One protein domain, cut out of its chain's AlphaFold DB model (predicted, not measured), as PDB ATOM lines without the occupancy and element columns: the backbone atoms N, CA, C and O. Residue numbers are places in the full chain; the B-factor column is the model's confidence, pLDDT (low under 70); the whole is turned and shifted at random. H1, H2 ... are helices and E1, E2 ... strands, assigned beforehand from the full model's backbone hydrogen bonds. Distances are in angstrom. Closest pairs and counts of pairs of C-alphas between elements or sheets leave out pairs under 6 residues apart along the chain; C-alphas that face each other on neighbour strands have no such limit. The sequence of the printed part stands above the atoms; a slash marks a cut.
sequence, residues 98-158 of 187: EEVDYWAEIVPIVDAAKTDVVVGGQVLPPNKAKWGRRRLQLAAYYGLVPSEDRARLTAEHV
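What this domain is: This is residues 98 to 158 of the 187 residues of an uncharacterized protein of Mycobacterium palustre (UniProt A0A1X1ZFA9). Two helices of similar length, H1 and H2, pack on each other at a slant and run opposite ways, and a very small sheet of three short strands sits at one end of the pair. H1 lies in the middle: H2 covers one side of it, and the long unnamed link of residues 142 to 154 passes along the other side, back to the sheet, where it leads into E3. The printed part has 61 residues, with two named helices and three named strands in the order H1, E1, E2, H2, E3; the sheet runs E2, E1, E3, all antiparallel, and the class is mixed, helices and strands. The whole is compact, with a radius of gyration of the C-alphas of 11.4 A, and elongated in outline, spanning 35 by 22 by 16 A.

How they stand to each other: H1, residues 98 to 113, touches H2, residues 128 to 141, at a steep tilt of 38 degrees, opposite ways; their closest C-alphas are those of Val 107 and Ala 129, 4.5 A apart. With its residues 106 to 113, H1 only grazes the sheet of E1, residues 117 to 119, E2, residues 122 to 124, and E3, residues 155 to 157. The closest C-alphas of H1 and E1 are those of Val 110 and Val 117, 7.0 A apart. E1 and E2 form a hairpin, antiparallel at 137 degrees, with N 124 and O 117 within hydrogen-bond range at 2.7 A. E1 and E3 are antiparallel at 149 degrees, with N 118 and O 156 within hydrogen-bond range at 2.8 A. H2 is not on the sheet. E2, H2 and E3 form a split strand-helix-strand unit, two strands of one sheet that follow each other among the strands but are not neighbours, with H2 between them in the chain and E1 between them in the sheet; its crossover is right-handed. Every O i to N i+4 pair of H2 is within hydrogen-bond range, and 10 of 12 in H1.

Where its parts are: H1 begins at C-alpha 98, (-30.277, 29.120, 110.559), and measures 22.9 A from first to last C-alpha. E1 measures 6.5 A and E2 6.3 A. H2 begins at C-alpha 128, (-21.202, 18.689, 101.043), and measures 20.2 A. E3 measures 6.8 A and ends at C-alpha 157, (-15.757, 9.686, 111.596).

The domain as a whole: The two C-alphas farthest apart are those of Gly 143 and Val 158, at 35.4 A. The printed part has no cut. The link from H2 to E3 is long, with 13 residues; the other links are tight. The mean pLDDT of the printed part is 90.5, and residues 157 to 158 are under 70.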
ATOM      1  N   GLU A  98     -30.576  30.499 110.160       94.75
ATOM      2  CA  GLU A  98     -30.277  29.120 110.559       94.75
ATOM      3  C   GLU A  98     -29.626  28.315 109.424       94.75
ATOM      4  O   GLU A  98     -28.664  27.582 109.647       94.75
ATOM      5  N   GLU A  99     -30.107  28.475 108.187       94.62
ATOM      6  CA  GLU A  99     -29.527  27.790 107.036       94.62
ATOM      7  C   GLU A  99     -28.106  28.292 106.738       94.62
ATOM      8  O   GLU A  99     -27.211  27.499 106.433       94.62
ATOM      9  N   VAL A 100     -27.889  29.608 106.828       97.19
ATOM     10  CA  VAL A 100     -26.573  30.234 106.622       97.19
ATOM     11  C   VAL A 100     -25.580  29.747 107.677       97.19
ATOM     12  O   VAL A 100     -24.483  29.303 107.335       97.19
ATOM     13  N   ASP A 101     -25.990  29.767 108.939       96.62
ATOM     14  CA  ASP A 101     -25.188  29.357 110.087       96.62
ATOM     15  C   ASP A 101     -24.840  27.869 110.032       96.62
ATOM     16  O   ASP A 101     -23.683  27.491 110.233       96.62
ATOM     17  N   TYR A 102     -25.806  27.029 109.656       95.00
ATOM     18  CA  TYR A 102     -25.581  25.606 109.430       95.00
ATOM     19  C   TYR A 102     -24.487  25.368 108.384       95.00
ATOM     20  O   TYR A 102     -23.513  24.656 108.642       95.00
ATOM     21  N   TRP A 103     -24.592  25.983 107.200       96.50
ATOM     22  CA  TRP A 103     -23.587  25.784 106.152       96.50
ATOM     23  C   TRP A 103     -22.220  26.361 106.524       96.50
ATOM     24  O   TRP A 103     -21.202  25.795 106.117       96.50
ATOM     25  N   ALA A 104     -22.181  27.438 107.311       96.38
ATOM     26  CA  ALA A 104     -20.943  28.022 107.815       96.38
ATOM     27  C   ALA A 104     -20.172  27.075 108.745       96.38
ATOM     28  O   ALA A 104     -18.942  27.117 108.755       96.38
ATOM     29  N   GLU A 105     -20.864  26.190 109.466       94.81
ATOM     30  CA  GLU A 105     -20.234  25.165 110.306       94.81
ATOM     31  C   GLU A 105     -19.931  23.870 109.546       94.81
ATOM     32  O   GLU A 105     -18.868  23.280 109.728       94.81
ATOM     33  N   ILE A 106     -20.816  23.429 108.646       93.62
ATOM     34  CA  ILE A 106     -20.604  22.180 107.899       93.62
ATOM     35  C   ILE A 106     -19.391  22.254 106.967       93.62
ATOM     36  O   ILE A 106     -18.638  21.285 106.864       93.62
ATOM     37  N   VAL A 107     -19.192  23.378 106.270       95.44
ATOM     38  CA  VAL A 107     -18.100  23.524 105.291       95.44
ATOM     39  C   VAL A 107     -16.715  23.240 105.894       95.44
ATOM     40  O   VAL A 107     -16.034  22.366 105.353       95.44
ATOM     41  N   PRO A 108     -16.275  23.905 106.984       93.62
ATOM     42  CA  PRO A 108     -14.953  23.654 107.559       93.62
ATOM     43  C   PRO A 108     -14.808  22.238 108.132       93.62
ATOM     44  O   PRO A 108     -13.746  21.638 107.976       93.62
ATOM     45  N   ILE A 109     -15.864  21.678 108.736       91.75
ATOM     46  CA  ILE A 109     -15.859  20.306 109.266       91.75
ATOM     47  C   ILE A 109     -15.561  19.295 108.153       91.75
ATOM     48  O   ILE A 109     -14.668  18.454 108.278       91.75
ATOM     49  N   VAL A 110     -16.304  19.389 107.048       92.31
ATOM     50  CA  VAL A 110     -16.187  18.456 105.923       92.31
ATOM     51  C   VAL A 110     -14.853  18.641 105.190       92.31
ATOM     52  O   VAL A 110     -14.203  17.653 104.842       92.31
ATOM     53  N   ASP A 111     -14.407  19.888 104.997       92.38
ATOM     54  CA  ASP A 111     -13.113  20.189 104.367       92.38
ATOM     55  C   ASP A 111     -11.931  19.630 105.189       92.38
ATOM     56  O   ASP A 111     -10.967  19.120 104.610       92.38
ATOM     57  N   ALA A 112     -12.006  19.679 106.526       89.62
ATOM     58  CA  ALA A 112     -10.966  19.151 107.410       89.62
ATOM     59  C   ALA A 112     -10.892  17.616 107.392       89.62
ATOM     60  O   ALA A 112      -9.798  17.050 107.402       89.62
ATOM     61  N   ALA A 113     -12.041  16.938 107.343       89.19
ATOM     62  CA  ALA A 113     -12.104  15.485 107.447       89.19
ATOM     63  C   ALA A 113     -11.628  14.745 106.186       89.19
ATOM     64  O   ALA A 113     -11.108  13.635 106.293       89.19
ATOM     65  N   LYS A 114     -11.800  15.339 104.992       84.25
ATOM     66  CA  LYS A 114     -11.437  14.750 103.678       84.25
ATOM     67  C   LYS A 114     -12.057  13.370 103.387       84.25
ATOM     68  O   LYS A 114     -11.614  12.669 102.481       84.25
ATOM     69  N   THR A 115     -13.086  12.998 104.135       88.38
ATOM     70  CA  THR A 115     -13.799  11.717 104.110       88.38
ATOM     71  C   THR A 115     -15.238  11.948 104.579       88.38
ATOM     72  O   THR A 115     -15.604  13.077 104.916       88.38
ATOM     73  N   ASP A 116     -16.042  10.893 104.628       89.62
ATOM     74  CA  ASP A 116     -17.392  10.947 105.169       89.62
ATOM     75  C   ASP A 116     -17.360  11.152 106.697       89.62
ATOM     76  O   ASP A 116     -16.625  10.482 107.429       89.62
ATOM     77  N   VAL A 117     -18.188  12.077 107.185       90.69
ATOM     78  CA  VAL A 117     -18.359  12.369 108.620       90.69
ATOM     79  C   VAL A 117     -19.821  12.294 109.025       90.69
ATOM     80  O   VAL A 117     -20.698  12.504 108.199       90.69
ATOM     81  N   VAL A 118     -20.105  12.036 110.295       89.81
ATOM     82  CA  VAL A 118     -21.453  12.083 110.863       89.81
ATOM     83  C   VAL A 118     -21.608  13.369 111.664       89.81
ATOM     84  O   VAL A 118     -20.856  13.596 112.607       89.81
ATOM     85  N   VAL A 119     -22.587  14.202 111.313       88.31
ATOM     86  CA  VAL A 119     -22.960  15.409 112.070       88.31
ATOM     87  C   VAL A 119     -24.454  15.349 112.354       88.31
ATOM     88  O   VAL A 119     -25.247  15.175 111.431       88.31
ATOM     89  N   GLY A 120     -24.851  15.446 113.626       85.81
ATOM     90  CA  GLY A 120     -26.267  15.380 114.020       85.81
ATOM     91  C   GLY A 120     -26.977  14.098 113.558       85.81
ATOM     92  O   GLY A 120     -28.143  14.143 113.177       85.81
ATOM     93  N   GLY A 121     -26.261  12.968 113.514       85.88
ATOM     94  CA  GLY A 121     -26.789  11.680 113.046       85.88
ATOM     95  C   GLY A 121     -26.880  11.520 111.521       85.88
ATOM     96  O   GLY A 121     -27.354  10.488 111.053       85.88
ATOM     97  N   GLN A 122     -26.419  12.497 110.733       88.44
ATOM     98  CA  GLN A 122     -26.409  12.424 109.270       88.44
ATOM     99  C   GLN A 122     -24.997  12.229 108.722       88.44
ATOM    100  O   GLN A 122     -24.081  12.957 109.095       88.44
ATOM    101  N   VAL A 123     -24.838  11.291 107.784       90.00
ATOM    102  CA  VAL A 123     -23.589  11.111 107.035       90.00
ATOM    103  C   VAL A 123     -23.439  12.227 105.999       90.00
ATOM    104  O   VAL A 123     -24.301  12.438 105.141       90.00
ATOM    105  N   LEU A 124     -22.318  12.935 106.069       92.38
ATOM    106  CA  LEU A 124     -21.937  14.043 105.213       92.38
ATOM    107  C   LEU A 124     -20.690  13.666 104.403       92.38
ATOM    108  O   LEU A 124     -19.590  13.634 104.957       92.38
ATOM    109  N   PRO A 125     -20.840  13.412 103.094       91.81
ATOM    110  CA  PRO A 125     -19.703  13.167 102.217       91.81
ATOM    111  C   PRO A 125     -18.923  14.451 101.879       91.81
ATOM    112  O   PRO A 125     -19.490  15.549 101.940       91.81
ATOM    113  N   PRO A 126     -17.663  14.348 101.400       89.69
ATOM    114  CA  PRO A 126     -16.806  15.495 101.076       89.69
ATOM    115  C   PRO A 126     -17.432  16.539 100.141       89.69
ATOM    116  O   PRO A 126     -17.148  17.735 100.225       89.69
ATOM    117  N   ASN A 127     -18.322  16.121  99.234       92.44
ATOM    118  CA  ASN A 127     -18.973  17.047  98.308       92.44
ATOM    119  C   ASN A 127     -19.931  18.035  99.006       92.44
ATOM    120  O   ASN A 127     -20.248  19.066  98.410       92.44
ATOM    121  N   LYS A 128     -20.347  17.785 100.257       93.06
ATOM    122  CA  LYS A 128     -21.202  18.689 101.043       93.06
ATOM    123  C   LYS A 128     -20.566  20.061 101.242       93.06
ATOM    124  O   LYS A 128     -21.285  21.056 101.231       93.06
ATOM    125  N   ALA A 129     -19.237  20.157 101.292       94.25
ATOM    126  CA  ALA A 129     -18.561  21.451 101.348       94.25
ATOM    127  C   ALA A 129     -18.792  22.297 100.079       94.25
ATOM    128  O   ALA A 129     -18.916  23.519 100.155       94.25
ATOM    129  N   LYS A 130     -18.920  21.670  98.897       94.00
ATOM    130  CA  LYS A 130     -19.280  22.384  97.655       94.00
ATOM    131  C   LYS A 130     -20.710  22.921  97.715       94.00
ATOM    132  O   LYS A 130     -20.960  24.038  97.266       94.00
ATOM    133  N   TRP A 131     -21.631  22.147  98.292       92.06
ATOM    134  CA  TRP A 131     -23.005  22.588  98.535       92.06
ATOM    135  C   TRP A 131     -23.036  23.787  99.480       92.06
ATOM    136  O   TRP A 131     -23.569  24.830  99.107       92.06
ATOM    137  N   GLY A 132     -22.392  23.671 100.642       95.62
ATOM    138  CA  GLY A 132     -22.357  24.738 101.638       95.62
ATOM    139  C   GLY A 132     -21.748  26.027 101.100       95.62
ATOM    140  O   GLY A 132     -22.370  27.078 101.206       95.62
ATOM    141  N   ARG A 133     -20.614  25.953 100.389       96.19
ATOM    142  CA  ARG A 133     -20.019  27.127  99.728       96.19
ATOM    143  C   ARG A 133     -20.989  27.815  98.766       96.19
ATOM    144  O   ARG A 133     -21.084  29.038  98.774       96.19
ATOM    145  N   ARG A 134     -21.751  27.052  97.974       94.25
ATOM    146  CA  ARG A 134     -22.746  27.625  97.055       94.25
ATOM    147  C   ARG A 134     -23.900  28.303  97.799       94.25
ATOM    148  O   ARG A 134     -24.369  29.343  97.346       94.25
ATOM    149  N   ARG A 135     -24.359  27.723  98.912       95.06
ATOM    150  CA  ARG A 135     -25.433  28.293  99.743       95.06
ATOM    151  C   ARG A 135     -24.976  29.556 100.471       95.06
ATOM    152  O   ARG A 135     -25.684  30.552 100.410       95.06
ATOM    153  N   LEU A 136     -23.767  29.560 101.029       96.75
ATOM    154  CA  LEU A 136     -23.154  30.744 101.642       96.75
ATOM    155  C   LEU A 136     -22.931  31.866 100.625       96.75
ATOM    156  O   LEU A 136     -23.225  33.022 100.903       96.75
ATOM    157  N   GLN A 137     -22.466  31.531  99.419       95.62
ATOM    158  CA  GLN A 137     -22.313  32.527  98.365       95.62
ATOM    159  C   GLN A 137     -23.664  33.135  97.978       95.62
ATOM    160  O   GLN A 137     -23.749  34.347  97.822       95.62
ATOM    161  N   LEU A 138     -24.721  32.322  97.850       94.00
ATOM    162  CA  LEU A 138     -26.071  32.829  97.592       94.00
ATOM    163  C   LEU A 138     -26.555  33.741  98.726       94.00
ATOM    164  O   LEU A 138     -27.092  34.806  98.451       94.00
ATOM    165  N   ALA A 139     -26.346  33.343  99.980       95.50
ATOM    166  CA  ALA A 139     -26.706  34.145 101.146       95.50
ATOM    167  C   ALA A 139     -26.022  35.522 101.123       95.50
ATOM    168  O   ALA A 139     -26.686  36.534 101.328       95.50
ATOM    169  N   ALA A 140     -24.742  35.579 100.744       94.75
ATOM    170  CA  ALA A 140     -24.022  36.839 100.586       94.75
ATOM    171  C   ALA A 140     -24.619  37.740  99.486       94.75
ATOM    172  O   ALA A 140     -24.664  38.955  99.660       94.75
ATOM    173  N   TYR A 141     -25.137  37.173  98.385       91.25
ATOM    174  CA  TYR A 141     -25.890  37.945  97.375       91.25
ATOM    175  C   TYR A 141     -27.186  38.549  97.935       91.25
ATOM    176  O   TYR A 141     -27.626  39.587  97.449       91.25
ATOM    177  N   TYR A 142     -27.764  37.928  98.964       91.62
ATOM    178  CA  TYR A 142     -28.901  38.453  99.721       91.62
ATOM    179  C   TYR A 142     -28.498  39.378 100.879       91.62
ATOM    180  O   TYR A 142     -29.362  39.828 101.625       91.62
ATOM    181  N   GLY A 143     -27.205  39.673 101.048       93.81
ATOM    182  CA  GLY A 143     -26.703  40.498 102.150       93.81
ATOM    183  C   GLY A 143     -26.656  39.783 103.504       93.81
ATOM    184  O   GLY A 143     -26.476  40.439 104.525       93.81
ATOM    185  N   LEU A 144     -26.802  38.456 103.528       95.69
ATOM    186  CA  LEU A 144     -26.708  37.652 104.743       95.69
ATOM    187  C   LEU A 144     -25.283  37.148 104.959       95.69
ATOM    188  O   LEU A 144     -24.616  36.681 104.031       95.69
ATOM    189  N   VAL A 145     -24.845  37.187 106.213       94.69
ATOM    190  CA  VAL A 145     -23.563  36.639 106.669       94.69
ATOM    191  C   VAL A 145     -23.800  35.673 107.831       94.69
ATOM    192  O   VAL A 145     -24.813  35.801 108.518       94.69
ATOM    193  N   PRO A 146     -22.906  34.695 108.062       95.25
ATOM    194  CA  PRO A 146     -23.016  33.819 109.224       95.25
ATOM    195  C   PRO A 146     -22.961  34.605 110.535       95.25
ATOM    196  O   PRO A 146     -22.115  35.490 110.686       95.25
ATOM    197  N   SER A 147     -23.805  34.235 111.491       93.38
ATOM    198  CA  SER A 147     -23.849  34.832 112.825       93.38
ATOM    199  C   SER A 147     -22.570  34.504 113.602       93.38
ATOM    200  O   SER A 147     -21.970  33.431 113.443       93.38
ATOM    201  N   GLU A 148     -22.133  35.415 114.468       89.88
ATOM    202  CA  GLU A 148     -20.959  35.195 115.323       89.88
ATOM    203  C   GLU A 148     -21.221  34.142 116.413       89.88
ATOM    204  O   GLU A 148     -20.329  33.365 116.753       89.88
ATOM    205  N   ASP A 149     -22.461  34.077 116.898       89.06
ATOM    206  CA  ASP A 149     -22.967  33.219 117.973       89.06
ATOM    207  C   ASP A 149     -23.568  31.890 117.485       89.06
ATOM    208  O   ASP A 149     -24.157  31.141 118.268       89.06
ATOM    209  N   ARG A 150     -23.391  31.559 116.202       89.12
ATOM    210  CA  ARG A 150     -23.892  30.313 115.610       89.12
ATOM    211  C   ARG A 150     -23.446  29.069 116.388       89.12
ATOM    212  O   ARG A 150     -22.304  28.962 116.848       89.12
ATOM    213  N   ALA A 151     -24.351  28.097 116.486       82.44
ATOM    214  CA  ALA A 151     -24.114  26.853 117.208       82.44
ATOM    215  C   ALA A 151     -22.911  26.092 116.635       82.44
ATOM    216  O   ALA A 151     -22.814  25.896 115.429       82.44
ATOM    217  N   ARG A 152     -22.011  25.614 117.499       86.00
ATOM    218  CA  ARG A 152     -20.862  24.797 117.086       86.00
ATOM    219  C   ARG A 152     -21.280  23.342 116.926       86.00
ATOM    220  O   ARG A 152     -21.759  22.731 117.879       86.00
ATOM    221  N   LEU A 153     -21.069  22.786 115.737       83.25
ATOM    222  CA  LEU A 153     -21.391  21.392 115.437       83.25
ATOM    223  C   LEU A 153     -20.182  20.482 115.681       83.25
ATOM    224  O   LEU A 153     -19.039  20.850 115.415       83.25
ATOM    225  N   THR A 154     -20.442  19.271 116.167       77.88
ATOM    226  CA  THR A 154     -19.430  18.222 116.346       77.88
ATOM    227  C   THR A 154     -19.594  17.142 115.287       77.88
ATOM    228  O   THR A 154     -20.717  16.805 114.907       77.88
ATOM    229  N   ALA A 155     -18.473  16.582 114.837       78.25
ATOM    230  CA  ALA A 155     -18.441  15.549 113.815       78.25
ATOM    231  C   ALA A 155     -17.746  14.281 114.306       78.25
ATOM    232  O   ALA A 155     -16.720  14.350 114.987       78.25
ATOM    233  N   GLU A 156     -18.282  13.137 113.900       78.31
ATOM    234  CA  GLU A 156     -17.706  11.814 114.132       78.31
ATOM    235  C   GLU A 156     -17.260  11.196 112.802       78.31
ATOM    236  O   GLU A 156     -17.844  11.462 111.753       78.31
ATOM    237  N   HIS A 157     -16.216  10.368 112.809       68.38
ATOM    238  CA  HIS A 157     -15.757   9.686 111.596       68.38
ATOM    239  C   HIS A 157     -16.621   8.453 111.297       68.38
ATOM    240  O   HIS A 157     -16.904   7.658 112.198       68.38
ATOM    241  N   VAL A 158     -16.996   8.250 110.031       60.91
ATOM    242  CA  VAL A 158     -17.706   7.033 109.607       60.91
ATOM    243  C   VAL A 158     -16.731   5.851 109.626       60.91
ATOM    244  O   VAL A 158     -15.743   5.861 108.902       60.91
TER     245      VAL A 158